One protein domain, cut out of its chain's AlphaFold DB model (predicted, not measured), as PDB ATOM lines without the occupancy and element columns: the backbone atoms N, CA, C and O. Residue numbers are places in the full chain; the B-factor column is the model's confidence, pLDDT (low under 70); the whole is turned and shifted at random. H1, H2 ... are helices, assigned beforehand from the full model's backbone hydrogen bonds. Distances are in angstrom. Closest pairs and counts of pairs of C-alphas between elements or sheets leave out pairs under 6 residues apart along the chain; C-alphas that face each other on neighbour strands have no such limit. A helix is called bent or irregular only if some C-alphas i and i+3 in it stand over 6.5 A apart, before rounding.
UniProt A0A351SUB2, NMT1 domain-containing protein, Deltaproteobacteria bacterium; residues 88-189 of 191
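AT A GLANCE: This is residues 88 to 189 of the 191 residues of the protein "NMT1 domain-containing protein" of Deltaproteobacteria bacterium (UniProt A0A351SUB2). A loose, open arrangement of helices is built along one long helix, H2: the short H1 precedes its first end, H3 and H4 loop out from its last end and turn back towards it, and H6 packs across H2 at residues 97 to 105. H5 lies off to one side, touching no other helix, with a long link of residues 164 to 178 running back from it to H6. The printed part has 102 residues with six named helices, H1 to H6 in order along the chain, and no named strand; the class is all helix. The whole is loose, with a radius of gyration of the C-alphas of 16.7 A, and spans 43 by 38 by 23 A.

IN THESE COORDINATES: H1, residues 88 to 92, begins with C-alpha 88 at (368.372, 344.019, 421.435). H2, residues 94 to 113, is the longest helix at 28.1 A. H3, residues 115 to 126, measures 15.4 A. H4, residues 130 to 143, measures 20.5 A and is irregular, with C-alphas 139 and 142 lying 7.5 A apart. H5, residues 150 to 163, measures 20.1 A and begins with C-alpha 150 at (367.067, 337.911, 442.635). H6, residues 179 to 187, measures 12.3 A and ends with C-alpha 187 at (388.018, 339.560, 436.381).

HOW THE PARTS SIT: H1 is close to but not clearly touching H2, the closest C-alphas being those of Ile 90 and Val 97, 6.3 A apart. H2 and H3 touch only at the corner by their link, closest at the C-alphas of Thr 111 and Ala 118, 5.1 A, with a steep tilt of 66 degrees, opposite ways. H3 and H4 touch, closest at the C-alphas of Ile 119 and Ala 133, 5.8 A, at a steep tilt of 60 degrees, opposite ways. H4 is close to but not clearly touching H2, with the C-alphas of Arg 112 and Arg 141 closest at 6.2 A. H2, with residues 97 to 105 alone, touches H6; the closest C-alphas, of Lys 98 and Phe 180, are 5.4 A apart, and the two run the same way at a steep tilt of 57 degrees. H5 is apart from H1, H2, H3, H4 and H6. In H1, H2, H3, H5 and H6 every O i to N i+4 pair is within hydrogen-bond range; in H4, 8 of 10 are.

THE WHOLE: The two C-alphas farthest apart are those of Glu 92 and Asp 131, 44.5 A. The printed part has no cut. The link from H5 to H6, 15 residues, is long; that from H4 to H5 is short, and the other three are tight. The mean pLDDT of the printed part is 95.3, and no printed residue is under 70.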
ATOM      1  N   LYS A  88     367.683 343.806 422.716       98.00
ATOM      2  CA  LYS A  88     368.372 344.019 421.435       98.00
ATOM      3  C   LYS A  88     369.813 344.492 421.654       98.00
ATOM      4  O   LYS A  88     370.728 343.852 421.151       98.00
ATOM      5  N   LEU A  89     370.017 345.546 422.455       98.12
ATOM      6  CA  LEU A  89     371.354 346.074 422.750       98.12
ATOM      7  C   LEU A  89     372.244 345.015 423.413       98.12
ATOM      8  O   LEU A  89     373.406 344.882 423.045       98.12
ATOM      9  N   ILE A  90     371.685 344.236 424.344       98.12
ATOM     10  CA  ILE A  90     372.410 343.158 425.030       98.12
ATOM     11  C   ILE A  90     372.885 342.080 424.050       98.12
ATOM     12  O   ILE A  90     374.034 341.649 424.135       98.12
ATOM     13  N   ARG A  91     372.028 341.653 423.114       97.69
ATOM     14  CA  ARG A  91     372.377 340.611 422.135       97.69
ATOM     15  C   ARG A  91     373.336 341.099 421.056       97.69
ATOM     16  O   ARG A  91     374.256 340.373 420.704       97.69
ATOM     17  N   GLU A  92     373.108 342.296 420.523       98.44
ATOM     18  CA  GLU A  92     373.878 342.820 419.388       98.44
ATOM     19  C   GLU A  92     375.209 343.446 419.822       98.44
ATOM     20  O   GLU A  92     376.181 343.395 419.077       98.44
ATOM     21  N   ASN A  93     375.281 344.012 421.032       98.44
ATOM     22  CA  ASN A  93     376.459 344.736 421.521       98.44
ATOM     23  C   ASN A  93     376.908 344.269 422.924       98.44
ATOM     24  O   ASN A  93     377.126 345.100 423.817       98.44
ATOM     25  N   PRO A  94     377.120 342.958 423.158       97.94
ATOM     26  CA  PRO A  94     377.421 342.422 424.490       97.94
ATOM     27  C   PRO A  94     378.711 342.997 425.089       97.94
ATOM     28  O   PRO A  94     378.794 343.221 426.292       97.94
ATOM     29  N   GLN A  95     379.712 343.318 424.262       98.19
ATOM     30  CA  GLN A  95     380.956 343.931 424.740       98.19
ATOM     31  C   GLN A  95     380.760 345.372 425.224       98.19
ATOM     32  O   GLN A  95     381.399 345.792 426.189       98.19
ATOM     33  N   GLN A  96     379.865 346.136 424.590       98.19
ATOM     34  CA  GLN A  96     379.509 347.473 425.067       98.19
ATOM     35  C   GLN A  96     378.796 347.382 426.418       98.19
ATOM     36  O   GLN A  96     379.159 348.105 427.347       98.19
ATOM     37  N   VAL A  97     377.845 346.452 426.547       98.38
ATOM     38  CA  VAL A  97     377.136 346.195 427.806       98.38
ATOM     39  C   VAL A  97     378.110 345.776 428.906       98.38
ATOM     40  O   VAL A  97     378.119 346.397 429.967       98.38
ATOM     41  N   LYS A  98     379.009 344.819 428.641       98.25
ATOM     42  CA  LYS A  98     380.033 344.386 429.604       98.25
ATOM     43  C   LYS A  98     380.931 345.536 430.061       98.25
ATOM     44  O   LYS A  98     381.225 345.649 431.247       98.25
ATOM     45  N   ARG A  99     381.362 346.415 429.146       98.31
ATOM     46  CA  ARG A  99     382.176 347.595 429.497       98.31
ATOM     47  C   ARG A  99     381.420 348.573 430.397       98.31
ATOM     48  O   ARG A  99     382.020 349.072 431.345       98.31
ATOM     49  N   MET A 100     380.134 348.806 430.139       98.38
ATOM     50  CA  MET A 100     379.296 349.640 431.007       98.38
ATOM     51  C   MET A 100     379.123 349.005 432.391       98.38
ATOM     52  O   MET A 100     379.362 349.665 433.399       98.38
ATOM     53  N   VAL A 101     378.801 347.708 432.448       98.12
ATOM     54  CA  VAL A 101     378.708 346.963 433.713       98.12
ATOM     55  C   VAL A 101     380.027 347.048 434.484       98.12
ATOM     56  O   VAL A 101     380.012 347.367 435.667       98.12
ATOM     57  N   ARG A 102     381.176 346.893 433.813       98.31
ATOM     58  CA  ARG A 102     382.500 347.057 434.434       98.31
ATOM     59  C   ARG A 102     382.713 348.444 435.033       98.31
ATOM     60  O   ARG A 102     383.261 348.539 436.130       98.31
ATOM     61  N   ALA A 103     382.300 349.502 434.339       98.19
ATOM     62  CA  ALA A 103     382.412 350.866 434.852       98.19
ATOM     63  C   ALA A 103     381.551 351.068 436.110       98.19
ATOM     64  O   ALA A 103     382.051 351.590 437.106       98.19
ATOM     65  N   ILE A 104     380.303 350.588 436.098       97.25
ATOM     66  CA  ILE A 104     379.401 350.667 437.255       97.25
ATOM     67  C   ILE A 104     379.942 349.859 438.436       97.25
ATOM     68  O   ILE A 104     380.023 350.396 439.536       97.25
ATOM     69  N   VAL A 105     380.375 348.613 438.220       97.44
ATOM     70  CA  VAL A 105     380.941 347.759 439.279       97.44
ATOM     71  C   VAL A 105     382.127 348.445 439.949       97.44
ATOM     72  O   VAL A 105     382.146 348.577 441.171       97.44
ATOM     73  N   LYS A 106     383.085 348.946 439.158       97.56
ATOM     74  CA  LYS A 106     384.240 349.683 439.689       97.56
ATOM     75  C   LYS A 106     383.814 350.926 440.466       97.56
ATOM     76  O   LYS A 106     384.332 351.151 441.552       97.56
ATOM     77  N   GLY A 107     382.869 351.702 439.937       96.88
ATOM     78  CA  GLY A 107     382.363 352.906 440.593       96.88
ATOM     79  C   GLY A 107     381.688 352.612 441.933       96.88
ATOM     80  O   GLY A 107     381.982 353.281 442.920       96.88
ATOM     81  N   VAL A 108     380.837 351.586 442.001       96.19
ATOM     82  CA  VAL A 108     380.153 351.185 443.242       96.19
ATOM     83  C   VAL A 108     381.153 350.683 444.282       96.19
ATOM     84  O   VAL A 108     381.111 351.145 445.420       96.19
ATOM     85  N   ILE A 109     382.078 349.796 443.893       95.88
ATOM     86  CA  ILE A 109     383.136 349.291 444.784       95.88
ATOM     87  C   ILE A 109     383.982 350.449 445.309       95.88
ATOM     88  O   ILE A 109     384.180 350.566 446.513       95.88
ATOM     89  N   HIS A 110     384.413 351.353 444.427       96.94
ATOM     90  CA  HIS A 110     385.209 352.509 444.824       96.94
ATOM     91  C   HIS A 110     384.453 353.416 445.800       96.94
ATOM     92  O   HIS A 110     384.985 353.800 446.834       96.94
ATOM     93  N   THR A 111     383.178 353.693 445.525       97.00
ATOM     94  CA  THR A 111     382.326 354.516 446.400       97.00
ATOM     95  C   THR A 111     382.165 353.881 447.788       97.00
ATOM     96  O   THR A 111     382.146 354.576 448.804       97.00
ATOM     97  N   ARG A 112     382.061 352.549 447.854       95.88
ATOM     98  CA  ARG A 112     381.940 351.794 449.109       95.88
ATOM     99  C   ARG A 112     383.248 351.771 449.905       95.88
ATOM    100  O   ARG A 112     383.217 351.956 451.123       95.88
ATOM    101  N   ASP A 113     384.361 351.527 449.220       96.00
ATOM    102  CA  ASP A 113     385.651 351.223 449.844       96.00
ATOM    103  C   ASP A 113     386.483 352.491 450.127       96.00
ATOM    104  O   ASP A 113     387.334 352.474 451.015       96.00
ATOM    105  N   TYR A 114     386.184 353.612 449.455       97.56
ATOM    106  CA  TYR A 114     386.846 354.912 449.631       97.56
ATOM    107  C   TYR A 114     385.839 356.016 450.021       97.56
ATOM    108  O   TYR A 114     385.524 356.892 449.212       97.56
ATOM    109  N   PRO A 115     385.324 356.008 451.268       97.44
ATOM    110  CA  PRO A 115     384.259 356.912 451.716       97.44
ATOM    111  C   PRO A 115     384.602 358.400 451.581       97.44
ATOM    112  O   PRO A 115     383.781 359.176 451.101       97.44
ATOM    113  N   GLU A 116     385.815 358.814 451.955       98.06
ATOM    114  CA  GLU A 116     386.213 360.226 451.860       98.06
ATOM    115  C   GLU A 116     386.285 360.716 450.411       98.06
ATOM    116  O   GLU A 116     385.893 361.845 450.124       98.06
ATOM    117  N   ASP A 117     386.730 359.867 449.481       98.06
ATOM    118  CA  ASP A 117     386.767 360.222 448.061       98.06
ATOM    119  C   ASP A 117     385.354 360.282 447.461       98.06
ATOM    120  O   ASP A 117     385.033 361.185 446.683       98.06
ATOM    121  N   ALA A 118     384.459 359.387 447.894       97.69
ATOM    122  CA  ALA A 118     383.042 359.453 447.552       97.69
ATOM    123  C   ALA A 118     382.404 360.768 448.035       97.69
ATOM    124  O   ALA A 118     381.783 361.479 447.240       97.69
ATOM    125  N   ILE A 119     382.608 361.139 449.304       98.38
ATOM    126  CA  ILE A 119     382.095 362.391 449.880       98.38
ATOM    127  C   ILE A 119     382.705 363.600 449.160       98.38
ATOM    128  O   ILE A 119     381.979 364.521 448.781       98.38
ATOM    129  N   HIS A 120     384.015 363.595 448.899       98.25
ATOM    130  CA  HIS A 120     384.676 364.662 448.147       98.25
ATOM    131  C   HIS A 120     384.095 364.811 446.734       98.25
ATOM    132  O   HIS A 120     383.813 365.927 446.290       98.25
ATOM    133  N   THR A 121     383.849 363.694 446.046       97.38
ATOM    134  CA  THR A 121     383.204 363.660 444.727       97.38
ATOM    135  C   THR A 121     381.798 364.259 444.785       97.38
ATOM    136  O   THR A 121     381.453 365.081 443.932       97.38
ATOM    137  N   MET A 122     381.003 363.921 445.806       96.94
ATOM    138  CA  MET A 122     379.669 364.496 446.018       96.94
ATOM    139  C   MET A 122     379.735 366.014 446.235       96.94
ATOM    140  O   MET A 122     378.999 366.757 445.585       96.94
ATOM    141  N   VAL A 123     380.657 366.498 447.072       98.06
ATOM    142  CA  VAL A 123     380.860 367.941 447.296       98.06
ATOM    143  C   VAL A 123     381.252 368.643 445.994       98.06
ATOM    144  O   VAL A 123     380.621 369.619 445.589       98.06
ATOM    145  N   LYS A 124     382.260 368.123 445.292       97.81
ATOM    146  CA  LYS A 124     382.828 368.755 444.095       97.81
ATOM    147  C   LYS A 124     381.869 368.755 442.905       97.81
ATOM    148  O   LYS A 124     381.748 369.764 442.211       97.81
ATOM    149  N   HIS A 125     381.217 367.624 442.641       96.75
ATOM    150  CA  HIS A 125     380.453 367.417 441.409       96.75
ATOM    151  C   HIS A 125     378.946 367.572 441.592       96.75
ATOM    152  O   HIS A 125     378.282 368.045 440.671       96.75
ATOM    153  N   LEU A 126     378.404 367.230 442.765       91.94
ATOM    154  CA  LEU A 126     376.981 367.416 443.071       91.94
ATOM    155  C   LEU A 126     376.710 368.732 443.813       91.94
ATOM    156  O   LEU A 126     375.549 369.054 444.054       91.94
ATOM    157  N   ARG A 127     377.766 369.500 444.137       94.38
ATOM    158  CA  ARG A 127     377.698 370.794 444.838       94.38
ATOM    159  C   ARG A 127     376.930 370.699 446.157       94.38
ATOM    160  O   ARG A 127     376.157 371.587 446.504       94.38
ATOM    161  N   MET A 128     377.111 369.582 446.855       94.12
ATOM    162  CA  MET A 128     376.538 369.365 448.177       94.12
ATOM    163  C   MET A 128     377.425 370.007 449.240       94.12
ATOM    164  O   MET A 128     378.650 369.943 449.151       94.12
ATOM    165  N   GLU A 129     376.803 370.556 450.281       95.12
ATOM    166  CA  GLU A 129     377.513 370.865 451.521       95.12
ATOM    167  C   GLU A 129     378.121 369.587 452.106       95.12
ATOM    168  O   GLU A 129     377.516 368.513 452.023       95.12
ATOM    169  N   ARG A 130     379.313 369.689 452.710       96.50
ATOM    170  CA  ARG A 130     380.063 368.508 453.174       96.50
ATOM    171  C   ARG A 130     379.270 367.662 454.169       96.50
ATOM    172  O   ARG A 130     379.254 366.439 454.045       96.50
ATOM    173  N   ASP A 131     378.576 368.299 455.104       96.50
ATOM    174  CA  ASP A 131     377.780 367.590 456.111       96.50
ATOM    175  C   ASP A 131     376.579 366.875 455.478       96.50
ATOM    176  O   ASP A 131     376.312 365.715 455.787       96.50
ATOM    177  N   ALA A 132     375.918 367.516 454.507       95.50
ATOM    178  CA  ALA A 132     374.823 366.909 453.750       95.50
ATOM    179  C   ALA A 132     375.305 365.714 452.911       95.50
ATOM    180  O   ALA A 132     374.620 364.695 452.827       95.50
ATOM    181  N   ALA A 133     376.490 365.825 452.302       97.31
ATOM    182  CA  ALA A 133     377.109 364.732 451.560       97.31
ATOM    183  C   ALA A 133     377.475 363.558 452.479       97.31
ATOM    184  O   ALA A 133     377.252 362.405 452.116       97.31
ATOM    185  N   THR A 134     377.982 363.850 453.678       97.31
ATOM    186  CA  THR A 134     378.352 362.845 454.684       97.31
ATOM    187  C   THR A 134     377.124 362.090 455.202       97.31
ATOM    188  O   THR A 134     377.138 360.857 455.214       97.31
ATOM    189  N   ASP A 135     376.039 362.792 455.558       95.19
ATOM    190  CA  ASP A 135     374.772 362.161 455.975       95.19
ATOM    191  C   ASP A 135     374.186 361.303 454.843       95.19
ATOM    192  O   ASP A 135     373.899 360.120 455.038       95.19
ATOM    193  N   ALA A 136     374.106 361.850 453.623       94.62
ATOM    194  CA  ALA A 136     373.591 361.124 452.465       94.62
ATOM    195  C   ALA A 136     374.418 359.872 452.131       94.62
ATOM    196  O   ALA A 136     373.841 358.823 451.841       94.62
ATOM    197  N   TYR A 137     375.751 359.960 452.199       95.94
ATOM    198  CA  TYR A 137     376.636 358.810 452.021       95.94
ATOM    199  C   TYR A 137     376.363 357.732 453.077       95.94
ATOM    200  O   TYR A 137     376.198 356.559 452.733       95.94
ATOM    201  N   GLY A 138     376.244 358.130 454.348       93.94
ATOM    202  CA  GLY A 138     375.938 357.223 455.453       93.94
ATOM    203  C   GLY A 138     374.654 356.420 455.231       93.94
ATOM    204  O   GLY A 138     374.640 355.213 455.475       93.94
ATOM    205  N   LEU A 139     373.610 357.054 454.687       90.88
ATOM    206  CA  LEU A 139     372.322 356.406 454.410       90.88
ATOM    207  C   LEU A 139     372.391 355.336 453.318       90.88
ATOM    208  O   LEU A 139     371.642 354.360 453.377       90.88
ATOM    209  N   ILE A 140     373.253 355.514 452.313       89.44
ATOM    210  CA  ILE A 140     373.316 354.610 451.155       89.44
ATOM    211  C   ILE A 140     374.460 353.602 451.233       89.44
ATOM    212  O   ILE A 140     374.441 352.623 450.492       89.44
ATOM    213  N   ARG A 141     375.454 353.816 452.104       91.31
ATOM    214  CA  ARG A 141     376.704 353.041 452.116       91.31
ATOM    215  C   ARG A 141     376.471 351.533 452.171       91.31
ATOM    216  O   ARG A 141     377.100 350.792 451.424       91.31
ATOM    217  N   ALA A 142     375.556 351.083 453.030       87.56
ATOM    218  CA  ALA A 142     375.238 349.661 453.176       87.56
ATOM    219  C   ALA A 142     374.603 349.053 451.911       87.56
ATOM    220  O   ALA A 142     374.727 347.853 451.679       87.56
ATOM    221  N   ALA A 143     373.961 349.876 451.080       86.88
ATOM    222  CA  ALA A 143     373.327 349.465 449.832       86.88
ATOM    223  C   ALA A 143     374.275 349.515 448.616       86.88
ATOM    224  O   ALA A 143     373.865 349.141 447.518       86.88
ATOM    225  N   LEU A 144     375.533 349.952 448.777       91.25
ATOM    226  CA  LEU A 144     376.533 349.999 447.703       91.25
ATOM    227  C   LEU A 144     377.077 348.596 447.378       91.25
ATOM    228  O   LEU A 144     378.248 348.288 447.601       91.25
ATOM    229  N   ASN A 145     376.217 347.737 446.834       90.75
ATOM    230  CA  ASN A 145     376.568 346.415 446.329       90.75
ATOM    231  C   ASN A 145     376.397 346.384 444.799       90.75
ATOM    232  O   ASN A 145     375.294 346.636 444.308       90.75
ATOM    233  N   PRO A 146     377.455 346.085 444.022       93.12
ATOM    234  CA  PRO A 146     377.364 346.065 442.565       93.12
ATOM    235  C   PRO A 146     376.592 344.860 442.006       93.12
ATOM    236  O   PRO A 146     376.209 344.889 440.834       93.12
ATOM    237  N   VAL A 147     376.377 343.807 442.802       93.12
ATOM    238  CA  VAL A 147     375.688 342.585 442.374       93.12
ATOM    239  C   VAL A 147     374.264 342.580 442.940       93.12
ATOM    240  O   VAL A 147     374.085 342.353 444.138       93.12
ATOM    241  N   PRO A 148     373.228 342.816 442.113       91.75
ATOM    242  CA  PRO A 148     371.853 342.706 442.578       91.75
ATOM    243  C   PRO A 148     371.491 341.239 442.841       91.75
ATOM    244  O   PRO A 148     371.891 340.340 442.098       91.75
ATOM    245  N   THR A 149     370.675 340.997 443.864       92.94
ATOM    246  CA  THR A 149     370.124 339.669 444.155       92.94
ATOM    247  C   THR A 149     368.764 339.491 443.482       92.94
ATOM    248  O   THR A 149     368.025 340.455 443.275       92.94
ATOM    249  N   VAL A 150     368.404 338.244 443.159       94.69
ATOM    250  CA  VAL A 150     367.067 337.911 442.635       94.69
ATOM    251  C   VAL A 150     365.988 338.385 443.609       94.69
ATOM    252  O   VAL A 150     365.088 339.114 443.209       94.69
ATOM    253  N   GLN A 151     366.143 338.068 444.899       94.06
ATOM    254  CA  GLN A 151     365.224 338.494 445.956       94.06
ATOM    255  C   GLN A 151     365.079 340.020 446.021       94.06
ATOM    256  O   GLN A 151     363.965 340.527 446.114       94.06
ATOM    257  N   GLY A 152     366.182 340.767 445.935       93.88
ATOM    258  CA  GLY A 152     366.147 342.226 445.979       93.88
ATOM    259  C   GLY A 152     365.378 342.844 444.818       93.88
ATOM    260  O   GLY A 152     364.647 343.821 444.999       93.88
ATOM    261  N   VAL A 153     365.509 342.258 443.627       95.31
ATOM    262  CA  VAL A 153     364.766 342.675 442.433       95.31
ATOM    263  C   VAL A 153     363.293 342.257 442.518       95.31
ATOM    264  O   VAL A 153     362.421 343.021 442.102       95.31
ATOM    265  N   GLU A 154     362.993 341.091 443.092       94.81
ATOM    266  CA  GLU A 154     361.617 340.643 443.350       94.81
ATOM    267  C   GLU A 154     360.906 341.535 444.372       94.81
ATOM    268  O   GLU A 154     359.760 341.916 444.137       94.81
ATOM    269  N   LEU A 155     361.587 341.947 445.446       93.25
ATOM    270  CA  LEU A 155     361.058 342.899 446.426       93.25
ATOM    271  C   LEU A 155     360.690 344.229 445.762       93.25
ATOM    272  O   LEU A 155     359.578 344.726 445.943       93.25
ATOM    273  N   MET A 156     361.577 344.778 444.929       93.12
ATOM    274  CA  MET A 156     361.287 346.020 444.210       93.12
ATOM    275  C   MET A 156     360.116 345.854 443.224       93.12
ATOM    276  O   MET A 156     359.250 346.728 443.128       93.12
ATOM    277  N   ALA A 157     360.033 344.717 442.524       93.62
ATOM    278  CA  ALA A 157     358.892 344.404 441.664       93.62
ATOM    279  C   ALA A 157     357.584 344.279 442.463       93.62
ATOM    280  O   ALA A 157     356.540 344.756 442.010       93.62
ATOM    281  N   GLN A 158     357.637 343.696 443.661       93.12
ATOM    282  CA  GLN A 158     356.499 343.604 444.568       93.12
ATOM    283  C   GLN A 158     356.037 344.993 445.018       93.12
ATOM    284  O   GLN A 158     354.842 345.268 444.955       93.12
ATOM    285  N   TRP A 159     356.947 345.902 445.380       93.06
ATOM    286  CA  TRP A 159     356.582 347.277 445.748       93.06
ATOM    287  C   TRP A 159     355.861 348.002 444.618       93.06
ATOM    288  O   TRP A 159     354.855 348.675 444.847       93.06
ATOM    289  N   GLN A 160     356.369 347.867 443.390       92.25
ATOM    290  CA  GLN A 160     355.708 348.429 442.213       92.25
ATOM    291  C   GLN A 160     354.319 347.820 442.019       92.25
ATOM    292  O   GLN A 160     353.355 348.549 441.793       92.25
ATOM    293  N   ALA A 161     354.191 346.503 442.179       93.19
ATOM    294  CA  ALA A 161     352.915 345.818 442.053       93.19
ATOM    295  C   ALA A 161     351.890 346.282 443.104       93.19
ATOM    296  O   ALA A 161     350.762 346.599 442.733       93.19
ATOM    297  N   ILE A 162     352.295 346.420 444.373       91.69
ATOM    298  CA  ILE A 162     351.459 346.966 445.458       91.69
ATOM    299  C   ILE A 162     350.990 348.381 445.104       91.69
ATOM    300  O   ILE A 162     349.802 348.689 445.192       91.69
ATOM    301  N   ALA A 163     351.906 349.242 444.654       91.12
ATOM    302  CA  ALA A 163     351.589 350.619 444.271       91.12
ATOM    303  C   ALA A 163     350.607 350.711 443.094       91.12
ATOM    304  O   ALA A 163     349.853 351.677 442.994       91.12
ATOM    305  N   MET A 164     350.626 349.711 442.211       91.12
ATOM    306  CA  MET A 164     349.758 349.592 441.040       91.12
ATOM    307  C   MET A 164     348.471 348.793 441.306       91.12
ATOM    308  O   MET A 164     347.681 348.610 440.382       91.12
ATOM    309  N   GLY A 165     348.264 348.269 442.520       90.81
ATOM    310  CA  GLY A 165     347.126 347.394 442.823       90.81
ATOM    311  C   GLY A 165     347.130 346.094 442.008       90.81
ATOM    312  O   GLY A 165     346.077 345.580 441.635       90.81
ATOM    313  N   THR A 166     348.311 345.577 441.673       93.94
ATOM    314  CA  THR A 166     348.490 344.369 440.859       93.94
ATOM    315  C   THR A 166     349.466 343.391 441.514       93.94
ATOM    316  O   THR A 166     349.854 343.549 442.669       93.94
ATOM    317  N   LYS A 167     349.857 342.345 440.781       91.75
ATOM    318  CA  LYS A 167     350.891 341.382 441.178       91.75
ATOM    319  C   LYS A 167     352.013 341.359 440.135       91.75
ATOM    320  O   LYS A 167     351.732 341.590 438.954       91.75
ATOM    321  N   PRO A 168     353.267 341.063 440.525       92.88
ATOM    322  CA  PRO A 168     354.342 340.864 439.561       92.88
ATOM    323  C   PRO A 168     353.957 339.781 438.546       92.88
ATOM    324  O   PRO A 168     353.500 338.703 438.919       92.88
ATOM    325  N   LYS A 169     354.112 340.080 437.251       92.25
ATOM    326  CA  LYS A 169     353.718 339.170 436.158       92.25
ATOM    327  C   LYS A 169     354.830 338.217 435.718       92.25
ATOM    328  O   LYS A 169     354.550 337.250 435.023       92.25
ATOM    329  N   LYS A 170     356.077 338.532 436.065       94.31
ATOM    330  CA  LYS A 170     357.282 337.779 435.707       94.31
ATOM    331  C   LYS A 170     358.180 337.656 436.926       94.31
ATOM    332  O   LYS A 170     358.209 338.571 437.751       94.31
ATOM    333  N   LYS A 171     358.921 336.556 437.011       95.19
ATOM    334  CA  LYS A 171     359.985 336.366 438.000       95.19
ATOM    335  C   LYS A 171     361.201 337.200 437.619       95.19
ATOM    336  O   LYS A 171     361.464 337.401 436.432       95.19
ATOM    337  N   ALA A 172     361.980 337.634 438.608       95.12
ATOM    338  CA  ALA A 172     363.143 338.484 438.351       95.12
ATOM    339  C   ALA A 172     364.173 337.836 437.416       95.12
ATOM    340  O   ALA A 172     364.696 338.488 436.514       95.12
ATOM    341  N   VAL A 173     364.368 336.522 437.540       95.56
ATOM    342  CA  VAL A 173     365.260 335.736 436.671       95.56
ATOM    343  C   VAL A 173     364.909 335.800 435.178       95.56
ATOM    344  O   VAL A 173     365.765 335.518 434.349       95.56
ATOM    345  N   GLU A 174     363.683 336.184 434.809       95.31
ATOM    346  CA  GLU A 174     363.268 336.304 433.404       95.31
ATOM    347  C   GLU A 174     363.730 337.612 432.744       95.31
ATOM    348  O   GLU A 174     363.688 337.735 431.519       95.31
ATOM    349  N   TYR A 175     364.121 338.612 433.538       94.06
ATOM    350  CA  TYR A 175     364.526 339.934 433.047       94.06
ATOM    351  C   TYR A 175     365.841 340.442 433.650       94.06
ATOM    352  O   TYR A 175     366.260 341.562 433.356       94.06
ATOM    353  N   MET A 176     366.509 339.622 434.459       95.38
ATOM    354  CA  MET A 176     367.874 339.850 434.927       95.38
ATOM    355  C   MET A 176     368.882 339.141 434.020       95.38
ATOM    356  O   MET A 176     368.666 338.010 433.595       95.38
ATOM    357  N   ASP A 177     370.030 339.780 433.789       95.44
ATOM    358  CA  ASP A 177     371.179 339.162 433.123       95.44
ATOM    359  C   ASP A 177     372.438 339.362 433.973       95.44
ATOM    360  O   ASP A 177     373.140 340.368 433.873       95.44
ATOM    361  N   LEU A 178     372.699 338.393 434.855       95.56
ATOM    362  CA  LEU A 178     373.824 338.443 435.792       95.56
ATOM    363  C   LEU A 178     375.162 338.026 435.165       95.56
ATOM    364  O   LEU A 178     376.198 338.146 435.817       95.56
ATOM    365  N   ARG A 179     375.182 337.561 433.908       96.12
ATOM    366  CA  ARG A 179     376.412 337.061 433.267       96.12
ATOM    367  C   ARG A 179     377.499 338.133 433.243       96.12
ATOM    368  O   ARG A 179     378.616 337.890 433.683       96.12
ATOM    369  N   PHE A 180     377.135 339.346 432.829       97.56
ATOM    370  CA  PHE A 180     378.080 340.457 432.718       97.56
ATOM    371  C   PHE A 180     378.678 340.870 434.061       97.56
ATOM    372  O   PHE A 180     379.881 341.113 434.133       97.56
ATOM    373  N   VAL A 181     377.858 340.969 435.115       96.81
ATOM    374  CA  VAL A 181     378.356 341.382 436.433       96.81
ATOM    375  C   VAL A 181     379.222 340.287 437.046       96.81
ATOM    376  O   VAL A 181     380.304 340.593 437.534       96.81
ATOM    377  N   ASN A 182     378.830 339.017 436.920       96.31
ATOM    378  CA  ASN A 182     379.603 337.890 437.442       96.31
ATOM    379  C   ASN A 182     380.965 337.755 436.746       96.31
ATOM    380  O   ASN A 182     381.982 337.595 437.418       96.31
ATOM    381  N   GLU A 183     381.009 337.880 435.414       97.19
ATOM    382  CA  GLU A 183     382.269 337.893 434.661       97.19
ATOM    383  C   GLU A 183     383.182 339.042 435.102       97.19
ATOM    384  O   GLU A 183     384.377 338.846 435.310       97.19
ATOM    385  N   VAL A 184     382.626 340.245 435.269       97.94
ATOM    386  CA  VAL A 184     383.391 341.415 435.715       97.94
ATOM    387  C   VAL A 184     383.916 341.237 437.139       97.94
ATOM    388  O   VAL A 184     385.069 341.570 437.393       97.94
ATOM    389  N   MET A 185     383.101 340.735 438.068       96.88
ATOM    390  CA  MET A 185     383.527 340.503 439.453       96.88
ATOM    391  C   MET A 185     384.686 339.502 439.505       96.88
ATOM    392  O   MET A 185     385.704 339.783 440.140       96.88
ATOM    393  N   ALA A 186     384.591 338.410 438.738       96.06
ATOM    394  CA  ALA A 186     385.663 337.427 438.606       96.06
ATOM    395  C   ALA A 186     386.957 338.037 438.030       96.06
ATOM    396  O   ALA A 186     388.031 337.818 438.583       96.06
ATOM    397  N   GLU A 187     386.866 338.850 436.969       95.56
ATOM    398  CA  GLU A 187     388.018 339.560 436.381       95.56
ATOM    399  C   GLU A 187     388.696 340.533 437.358       95.56
ATOM    400  O   GLU A 187     389.903 340.754 437.271       95.56
ATOM    401  N   LEU A 188     387.930 341.141 438.268       94.00
ATOM    402  CA  LEU A 188     388.438 342.085 439.269       94.00
ATOM    403  C   LEU A 188     388.944 341.398 440.547       94.00
ATOM    404  O   LEU A 188     389.383 342.092 441.465       94.00
ATOM    405  N   GLY A 189     388.870 340.066 440.631       90.12
ATOM    406  CA  GLY A 189     389.231 339.311 441.834       90.12
ATOM    407  C   GLY A 189     388.311 339.590 443.027       90.12
ATOM    408  O   GLY A 189     388.715 339.402 444.172       90.12
TER     409      GLY A 189